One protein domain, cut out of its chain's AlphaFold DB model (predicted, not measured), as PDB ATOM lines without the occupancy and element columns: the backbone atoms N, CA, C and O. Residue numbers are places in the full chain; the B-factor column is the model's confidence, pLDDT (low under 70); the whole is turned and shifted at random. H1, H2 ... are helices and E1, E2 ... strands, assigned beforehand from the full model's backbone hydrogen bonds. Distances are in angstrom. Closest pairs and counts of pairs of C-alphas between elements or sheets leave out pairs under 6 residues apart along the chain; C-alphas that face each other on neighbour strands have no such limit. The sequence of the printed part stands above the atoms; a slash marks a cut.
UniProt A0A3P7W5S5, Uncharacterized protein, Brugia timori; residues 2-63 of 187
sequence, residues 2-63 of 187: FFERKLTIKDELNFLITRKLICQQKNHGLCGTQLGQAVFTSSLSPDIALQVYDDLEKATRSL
ATOM      1  N   PHE A   2      41.886 -29.427 -39.529       35.19
ATOM      2  CA  PHE A   2      40.817 -28.465 -39.813       35.19
ATOM      3  C   PHE A   2      41.007 -27.275 -38.874       35.19
ATOM      4  O   PHE A   2      41.002 -27.438 -37.659       35.19
ATOM      5  N   PHE A   3      41.259 -26.102 -39.449       42.16
ATOM      6  CA  PHE A   3      41.308 -24.837 -38.725       42.16
ATOM      7  C   PHE A   3      39.883 -24.490 -38.272       42.16
ATOM      8  O   PHE A   3      39.072 -24.029 -39.073       42.16
ATOM      9  N   GLU A   4      39.575 -24.698 -36.993       47.34
ATOM     10  CA  GLU A   4      38.452 -24.031 -36.338       47.34
ATOM     11  C   GLU A   4      38.760 -22.528 -36.300       47.34
ATOM     12  O   GLU A   4      39.484 -22.033 -35.434       47.34
ATOM     13  N   ARG A   5      38.238 -21.767 -37.267       54.00
ATOM     14  CA  ARG A   5      38.102 -20.322 -37.076       54.00
ATOM     15  C   ARG A   5      37.139 -20.129 -35.907       54.00
ATOM     16  O   ARG A   5      35.957 -20.428 -36.046       54.00
ATOM     17  N   LYS A   6      37.630 -19.622 -34.772       57.94
ATOM     18  CA  LYS A   6      36.783 -19.073 -33.702       57.94
ATOM     19  C   LYS A   6      36.014 -17.877 -34.269       57.94
ATOM     20  O   LYS A   6      36.495 -16.750 -34.208       57.94
ATOM     21  N   LEU A   7      34.857 -18.138 -34.871       66.88
ATOM     22  CA  LEU A   7      33.876 -17.112 -35.205       66.88
ATOM     23  C   LEU A   7      33.494 -16.407 -33.904       66.88
ATOM     24  O   LEU A   7      33.151 -17.058 -32.915       66.88
ATOM     25  N   THR A   8      33.622 -15.084 -33.869       86.81
ATOM     26  CA  THR A   8      33.184 -14.337 -32.693       86.81
ATOM     27  C   THR A   8      31.664 -14.208 -32.725       86.81
ATOM     28  O   THR A   8      31.057 -14.152 -33.792       86.81
ATOM     29  N   ILE A   9      31.027 -14.096 -31.556       85.44
ATOM     30  CA  ILE A   9      29.576 -13.835 -31.463       85.44
ATOM     31  C   ILE A   9      29.186 -12.590 -32.283       85.44
ATOM     32  O   ILE A   9      28.095 -12.523 -32.840       85.44
ATOM     33  N   LYS A  10      30.095 -11.613 -32.399       86.38
ATOM     34  CA  LYS A  10      29.891 -10.411 -33.213       86.38
ATOM     35  C   LYS A  10      29.827 -10.719 -34.708       86.38
ATOM     36  O   LYS A  10      29.014 -10.114 -35.398       86.38
ATOM     37  N   ASP A  11      30.646 -11.646 -35.199       87.56
ATOM     38  CA  ASP A  11      30.640 -12.045 -36.610       87.56
ATOM     39  C   ASP A  11      29.328 -12.748 -36.971       87.56
ATOM     40  O   ASP A  11      28.720 -12.426 -37.990       87.56
ATOM     41  N   GLU A  12      28.841 -13.627 -36.091       86.12
ATOM     42  CA  GLU A  12      27.566 -14.325 -36.276       86.12
ATOM     43  C   GLU A  12      26.379 -13.351 -36.230       86.12
ATOM     44  O   GLU A  12      25.501 -13.374 -37.091       86.12
ATOM     45  N   LEU A  13      26.379 -12.411 -35.279       87.06
ATOM     46  CA  LEU A  13      25.366 -11.355 -35.215       87.06
ATOM     47  C   LEU A  13      25.357 -10.498 -36.484       87.06
ATOM     48  O   LEU A  13      24.291 -10.225 -37.038       87.06
ATOM     49  N   ASN A  14      26.534 -10.107 -36.977       88.12
ATOM     50  CA  ASN A  14      26.652  -9.353 -38.221       88.12
ATOM     51  C   ASN A  14      26.141 -10.155 -39.421       88.12
ATOM     52  O   ASN A  14      25.461  -9.591 -40.281       88.12
ATOM     53  N   PHE A  15      26.417 -11.459 -39.476       88.12
ATOM     54  CA  PHE A  15      25.878 -12.350 -40.500       88.12
ATOM     55  C   PHE A  15      24.344 -12.370 -40.473       88.12
ATOM     56  O   PHE A  15      23.711 -12.093 -41.496       88.12
ATOM     57  N   LEU A  16      23.739 -12.603 -39.304       89.25
ATOM     58  CA  LEU A  16      22.284 -12.668 -39.146       89.25
ATOM     59  C   LEU A  16      21.595 -11.335 -39.494       89.25
ATOM     60  O   LEU A  16      20.543 -11.340 -40.135       89.25
ATOM     61  N   ILE A  17      22.190 -10.195 -39.120       88.56
ATOM     62  CA  ILE A  17      21.676  -8.859 -39.471       88.56
ATOM     63  C   ILE A  17      21.785  -8.623 -40.981       88.56
ATOM     64  O   ILE A  17      20.813  -8.223 -41.623       88.56
ATOM     65  N   THR A  18      22.947  -8.912 -41.573       88.88
ATOM     66  CA  THR A  18      23.200  -8.713 -43.012       88.88
ATOM     67  C   THR A  18      22.246  -9.545 -43.867       88.88
ATOM     68  O   THR A  18      21.760  -9.082 -44.899       88.88
ATOM     69  N   ARG A  19      21.927 -10.763 -43.419       87.25
ATOM     70  CA  ARG A  19      20.972 -11.667 -44.073       87.25
ATOM     71  C   ARG A  19      19.510 -11.386 -43.722       87.25
ATOM     72  O   ARG A  19      18.639 -12.130 -44.155       87.25
ATOM     73  N   LYS A  20      19.230 -10.312 -42.973       89.00
ATOM     74  CA  LYS A  20      17.884  -9.913 -42.529       89.00
ATOM     75  C   LYS A  20      17.154 -11.015 -41.753       89.00
ATOM     76  O   LYS A  20      15.927 -11.072 -41.789       89.00
ATOM     77  N   LEU A  21      17.884 -11.880 -41.050       87.62
ATOM     78  CA  LEU A  21      17.314 -12.890 -40.152       87.62
ATOM     79  C   LEU A  21      16.979 -12.276 -38.789       87.62
ATOM     80  O   LEU A  21      15.974 -12.627 -38.174       87.62
ATOM     81  N   ILE A  22      17.774 -11.297 -38.350       91.62
ATOM     82  CA  ILE A  22      17.488 -10.500 -37.157       91.62
ATOM     83  C   ILE A  22      17.538  -9.000 -37.465       91.62
ATOM     84  O   ILE A  22      18.209  -8.552 -38.394       91.62
ATOM     85  N   CYS A  23      16.813  -8.224 -36.671       88.19
ATOM     86  CA  CYS A  23      16.689  -6.777 -36.741       88.19
ATOM     87  C   CYS A  23      17.069  -6.137 -35.405       88.19
ATOM     88  O   CYS A  23      16.853  -6.728 -34.351       88.19
ATOM     89  N   GLN A  24      17.593  -4.911 -35.430       84.69
ATOM     90  CA  GLN A  24      17.757  -4.108 -34.218       84.69
ATOM     91  C   GLN A  24      16.559  -3.166 -34.075       84.69
ATOM     92  O   GLN A  24      16.332  -2.302 -34.924       84.69
ATOM     93  N   GLN A  25      15.778  -3.333 -33.009       81.00
ATOM     94  CA  GLN A  25      14.706  -2.400 -32.672       81.00
ATOM     95  C   GLN A  25      15.272  -1.199 -31.921       81.00
ATOM     96  O   GLN A  25      16.136  -1.345 -31.059       81.00
ATOM     97  N   LYS A  26      14.735  -0.008 -32.219       72.06
ATOM     98  CA  LYS A  26      15.223   1.273 -31.682       72.06
ATOM     99  C   LYS A  26      15.303   1.307 -30.145       72.06
ATOM    100  O   LYS A  26      16.199   1.963 -29.641       72.06
ATOM    101  N   ASN A  27      14.437   0.568 -29.435       70.75
ATOM    102  CA  ASN A  27      14.349   0.583 -27.964       70.75
ATOM    103  C   ASN A  27      14.293  -0.804 -27.274       70.75
ATOM    104  O   ASN A  27      14.226  -0.849 -26.051       70.75
ATOM    105  N   HIS A  28      14.312  -1.927 -28.006       65.69
ATOM    106  CA  HIS A  28      14.014  -3.262 -27.438       65.69
ATOM    107  C   HIS A  28      15.084  -4.339 -27.700       65.69
ATOM    108  O   HIS A  28      14.854  -5.516 -27.437       65.69
ATOM    109  N   GLY A  29      16.270  -3.962 -28.186       83.12
ATOM    110  CA  GLY A  29      17.333  -4.925 -28.497       83.12
ATOM    111  C   GLY A  29      17.131  -5.621 -29.850       83.12
ATOM    112  O   GLY A  29      16.647  -5.006 -30.802       83.12
ATOM    113  N   LEU A  30      17.568  -6.879 -29.960       87.56
ATOM    114  CA  LEU A  30      17.518  -7.667 -31.199       87.56
ATOM    115  C   LEU A  30      16.205  -8.460 -31.309       87.56
ATOM    116  O   LEU A  30      15.773  -9.087 -30.346       87.56
ATOM    117  N   CYS A  31      15.606  -8.467 -32.500       89.25
ATOM    118  CA  CYS A  31      14.387  -9.196 -32.851       89.25
ATOM    119  C   CYS A  31      14.619 -10.162 -34.012       89.25
ATOM    120  O   CYS A  31      15.373  -9.844 -34.925       89.25
ATOM    121  N   GLY A  32      13.933 -11.308 -34.030       89.69
ATOM    122  CA  GLY A  32      13.836 -12.138 -35.235       89.69
ATOM    123  C   GLY A  32      12.896 -11.500 -36.259       89.69
ATOM    124  O   GLY A  32      11.817 -11.031 -35.892       89.69
ATOM    125  N   THR A  33      13.290 -11.473 -37.533       90.75
ATOM    126  CA  THR A  33      12.398 -11.071 -38.634       90.75
ATOM    127  C   THR A  33      11.420 -12.201 -38.974       90.75
ATOM    128  O   THR A  33      11.582 -13.313 -38.480       90.75
ATOM    129  N   GLN A  34      10.437 -11.969 -39.853       88.38
ATOM    130  CA  GLN A  34       9.569 -13.051 -40.346       88.38
ATOM    131  C   GLN A  34      10.387 -14.182 -40.994       88.38
ATOM    132  O   GLN A  34      10.144 -15.352 -40.722       88.38
ATOM    133  N   LEU A  35      11.410 -13.831 -41.784       86.62
ATOM    134  CA  LEU A  35      12.334 -14.808 -42.357       86.62
ATOM    135  C   LEU A  35      13.131 -15.523 -41.260       86.62
ATOM    136  O   LEU A  35      13.229 -16.741 -41.285       86.62
ATOM    137  N   GLY A  36      13.667 -14.793 -40.277       88.88
ATOM    138  CA  GLY A  36      14.407 -15.392 -39.162       88.88
ATOM    139  C   GLY A  36      13.569 -16.341 -38.309       88.88
ATOM    140  O   GLY A  36      14.066 -17.384 -37.891       88.88
ATOM    141  N   GLN A  37      12.296 -16.010 -38.089       88.88
ATOM    142  CA  GLN A  37      11.339 -16.880 -37.409       88.88
ATOM    143  C   GLN A  37      11.066 -18.144 -38.232       88.88
ATOM    144  O   GLN A  37      11.175 -19.227 -37.672       88.88
ATOM    145  N   ALA A  38      10.837 -18.027 -39.545       85.62
ATOM    146  CA  ALA A  38      10.670 -19.179 -40.439       85.62
ATOM    147  C   ALA A  38      11.921 -20.086 -40.482       85.62
ATOM    148  O   ALA A  38      11.849 -21.311 -40.384       85.62
ATOM    149  N   VAL A  39      13.123 -19.498 -40.546       87.12
ATOM    150  CA  VAL A  39      14.383 -20.259 -40.447       87.12
ATOM    151  C   VAL A  39      14.459 -21.015 -39.117       87.12
ATOM    152  O   VAL A  39      14.846 -22.183 -39.093       87.12
ATOM    153  N   PHE A  40      14.061 -20.378 -38.015       86.12
ATOM    154  CA  PHE A  40      14.048 -21.008 -36.699       86.12
ATOM    155  C   PHE A  40      13.027 -22.157 -36.607       86.12
ATOM    156  O   PHE A  40      13.374 -23.237 -36.131       86.12
ATOM    157  N   THR A  41      11.798 -21.973 -37.103       85.25
ATOM    158  CA  THR A  41      10.732 -22.992 -37.064       85.25
ATOM    159  C   THR A  41      11.015 -24.180 -37.982       85.25
ATOM    160  O   THR A  41      10.779 -25.325 -37.596       85.25
ATOM    161  N   SER A  42      11.600 -23.943 -39.157       83.00
ATOM    162  CA  SER A  42      11.921 -24.990 -40.141       83.00
ATOM    163  C   SER A  42      13.019 -25.967 -39.686       83.00
ATOM    164  O   SER A  42      13.238 -27.006 -40.321       83.00
ATOM    165  N   SER A  43      13.733 -25.672 -38.589       84.12
ATOM    166  CA  SER A  43      14.883 -26.465 -38.121       84.12
ATOM    167  C   SER A  43      15.924 -26.695 -39.233       84.12
ATOM    168  O   SER A  43      16.506 -27.781 -39.378       84.12
ATOM    169  N   LEU A  44      16.096 -25.694 -40.098       84.69
ATOM    170  CA  LEU A  44      17.151 -25.617 -41.102       84.69
ATOM    171  C   LEU A  44      18.294 -24.764 -40.555       84.69
ATOM    172  O   LEU A  44      18.076 -23.818 -39.800       84.69
ATOM    173  N   SER A  45      19.528 -25.072 -40.954       87.62
ATOM    174  CA  SER A  45      20.611 -24.120 -40.720       87.62
ATOM    175  C   SER A  45      20.374 -22.857 -41.562       87.62
ATOM    176  O   SER A  45      19.811 -22.960 -42.660       87.62
ATOM    177  N   PRO A  46      20.825 -21.674 -41.102       86.00
ATOM    178  CA  PRO A  46      20.628 -20.417 -41.824       86.00
ATOM    179  C   PRO A  46      21.065 -20.466 -43.291       86.00
ATOM    180  O   PRO A  46      20.337 -19.994 -44.158       86.00
ATOM    181  N   ASP A  47      22.204 -21.094 -43.592       86.12
ATOM    182  CA  ASP A  47      22.706 -21.209 -44.967       86.12
ATOM    183  C   ASP A  47      21.759 -21.993 -45.884       86.12
ATOM    184  O   ASP A  47      21.536 -21.606 -47.031       86.12
ATOM    185  N   ILE A  48      21.183 -23.086 -45.376       85.25
ATOM    186  CA  ILE A  48      20.244 -23.924 -46.126       85.25
ATOM    187  C   ILE A  48      18.910 -23.202 -46.283       85.25
ATOM    188  O   ILE A  48      18.348 -23.195 -47.374       85.25
ATOM    189  N   ALA A  49      18.421 -22.563 -45.222       86.38
ATOM    190  CA  ALA A  49      17.163 -21.831 -45.256       86.38
ATOM    191  C   ALA A  49      17.214 -20.637 -46.224       86.38
ATOM    192  O   ALA A  49      16.259 -20.398 -46.955       86.38
ATOM    193  N   LEU A  50      18.346 -19.930 -46.291       87.62
ATOM    194  CA  LEU A  50      18.553 -18.851 -47.257       87.62
ATOM    195  C   LEU A  50      18.591 -19.368 -48.701       87.62
ATOM    196  O   LEU A  50      17.995 -18.749 -49.573       87.62
ATOM    197  N   GLN A  51      19.223 -20.517 -48.963       87.75
ATOM    198  CA  GLN A  51      19.179 -21.131 -50.298       87.75
ATOM    199  C   GLN A  51      17.760 -21.561 -50.688       87.75
ATOM    200  O   GLN A  51      17.344 -21.350 -51.825       87.75
ATOM    201  N   VAL A  52      17.002 -22.126 -49.745       87.00
ATOM    202  CA  VAL A  52      15.586 -22.459 -49.949       87.00
ATOM    203  C   VAL A  52      14.778 -21.206 -50.267       87.00
ATOM    204  O   VAL A  52      14.013 -21.205 -51.227       87.00
ATOM    205  N   TYR A  53      14.975 -20.135 -49.499       85.69
ATOM    206  CA  TYR A  53      14.316 -18.858 -49.735       85.69
ATOM    207  C   TYR A  53      14.637 -18.306 -51.129       85.69
ATOM    208  O   TYR A  53      13.718 -17.937 -51.855       85.69
ATOM    209  N   ASP A  54      15.907 -18.333 -51.546       87.25
ATOM    210  CA  ASP A  54      16.330 -17.895 -52.880       87.25
ATOM    211  C   ASP A  54      15.687 -18.738 -54.000       87.25
ATOM    212  O   ASP A  54      15.313 -18.210 -55.051       87.25
ATOM    213  N   ASP A  55      15.559 -20.053 -53.810       87.19
ATOM    214  CA  ASP A  55      14.908 -20.942 -54.776       87.19
ATOM    215  C   ASP A  55      13.399 -20.691 -54.861       87.19
ATOM    216  O   ASP A  55      12.846 -20.648 -55.962       87.19
ATOM    217  N   LEU A  56      12.738 -20.464 -53.723       85.44
ATOM    218  CA  LEU A  56      11.323 -20.099 -53.667       85.44
ATOM    219  C   LEU A  56      11.080 -18.724 -54.298       85.44
ATOM    220  O   LEU A  56      10.157 -18.568 -55.095       85.44
ATOM    221  N   GLU A  57      11.935 -17.739 -54.026       85.69
ATOM    222  CA  GLU A  57      11.840 -16.413 -54.635       85.69
ATOM    223  C   GLU A  57      11.984 -16.495 -56.164       85.69
ATOM    224  O   GLU A  57      11.235 -15.854 -56.901       85.69
ATOM    225  N   LYS A  58      12.884 -17.340 -56.682       85.38
ATOM    226  CA  LYS A  58      12.967 -17.599 -58.129       85.38
ATOM    227  C   LYS A  58      11.722 -18.314 -58.651       85.38
ATOM    228  O   LYS A  58      11.193 -17.923 -59.693       85.38
ATOM    229  N   ALA A  59      11.239 -19.330 -57.938       84.88
ATOM    230  CA  ALA A  59      10.082 -20.121 -58.342       84.88
ATOM    231  C   ALA A  59       8.792 -19.287 -58.402       84.88
ATOM    232  O   ALA A  59       8.010 -19.457 -59.333       84.88
ATOM    233  N   THR A  60       8.601 -18.325 -57.489       83.38
ATOM    234  CA  THR A  60       7.452 -17.394 -57.526       83.38
ATOM    235  C   THR A  60       7.405 -16.537 -58.792       83.38
ATOM    236  O   THR A  60       6.325 -16.120 -59.206       83.38
ATOM    237  N   ARG A  61       8.548 -16.300 -59.448       84.44
ATOM    238  CA  ARG A  61       8.619 -15.546 -60.711       84.44
ATOM    239  C   ARG A  61       8.316 -16.414 -61.933       84.44
ATOM    240  O   ARG A  61       7.873 -15.887 -62.948       84.44
ATOM    241  N   SER A  62       8.584 -17.720 -61.865       79.88
ATOM    242  CA  SER A  62       8.338 -18.660 -62.964       79.88
ATOM    243  C   SER A  62       8.280 -20.103 -62.460       79.88
ATOM    244  O   SER A  62       9.301 -20.785 -62.346       79.88
ATOM    245  N   LEU A  63       7.066 -20.593 -62.211       82.88
ATOM    246  CA  LEU A  63       6.816 -21.963 -61.773       82.88
ATOM    247  C   LEU A  63       6.308 -22.813 -62.948       82.88
ATOM    248  O   LEU A  63       5.220 -22.578 -63.469       82.88
TER     249      LEU A  63
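What this domain is: This is residues 2 to 63 of the 187 residues of an uncharacterized protein of Brugia timori (UniProt A0A3P7W5S5). A small hairpin of two strands, E1 and E2, has two short helices, H1 and H2, close to E1 near Ile 22, and a longer helix, H3, follows H2 and reaches away from the hairpin. Residues 54 to 63 stick out as an arm that includes much of H3, and residues 2 to 12 stick out elsewhere as a tail that includes part of H1. The printed part has 62 residues, with three named helices and two named strands in the order H1, E1, E2, H2, H3; the two strands are antiparallel, and the class is mostly helix. The whole is loose and flat, with a radius of gyration of the C-alphas of 14.0 A and spans of 41 by 40 by 19 A.

Where its parts are: E1 is residues 22 to 25, beginning at C-alpha 22 (17.488, -10.500, -37.157), and E2 is residues 29 to 32. H1 is residues 9 to 18, 14.2 A long, from C-alpha 9 (29.576, -13.835, -31.463). H2 is residues 34 to 41, 10.5 A long. H3 is residues 46 to 61, 22.9 A long, ending at C-alpha 61 (8.619, -15.546, -60.711).

How they stand to each other: E1 and E2 form a hairpin at 142 degrees; N 23 and O 31 are 2.8 A apart, within hydrogen-bond range. The closest C-alphas of H1 and E1, Leu 16 and Ile 22, are 5.6 A apart. H1 and E2 are near each other, with 5 pairs of C-alphas within 10 A. The closest C-alphas of E1 and H2, Ile 22 and Gly 36, are 6.1 A apart. H2 and H3 are close but not clearly touching, the closest C-alphas, Val 39 and Ala 49, 5.8 A apart, at a steep tilt of 55 degrees, opposite ways. H1 and H3 are only just apart, at 8.4 A. Every O i to N i+4 pair is within hydrogen-bond range in H1 and H2, and 11 of 12 in H3.

The domain as a whole: The C-alphas of Phe 3 and Leu 63, the two farthest apart, are 41.6 A apart. The printed part has no cut, and the four links are tight. Residues 2 to 7 and residue 28 have pLDDT under 70.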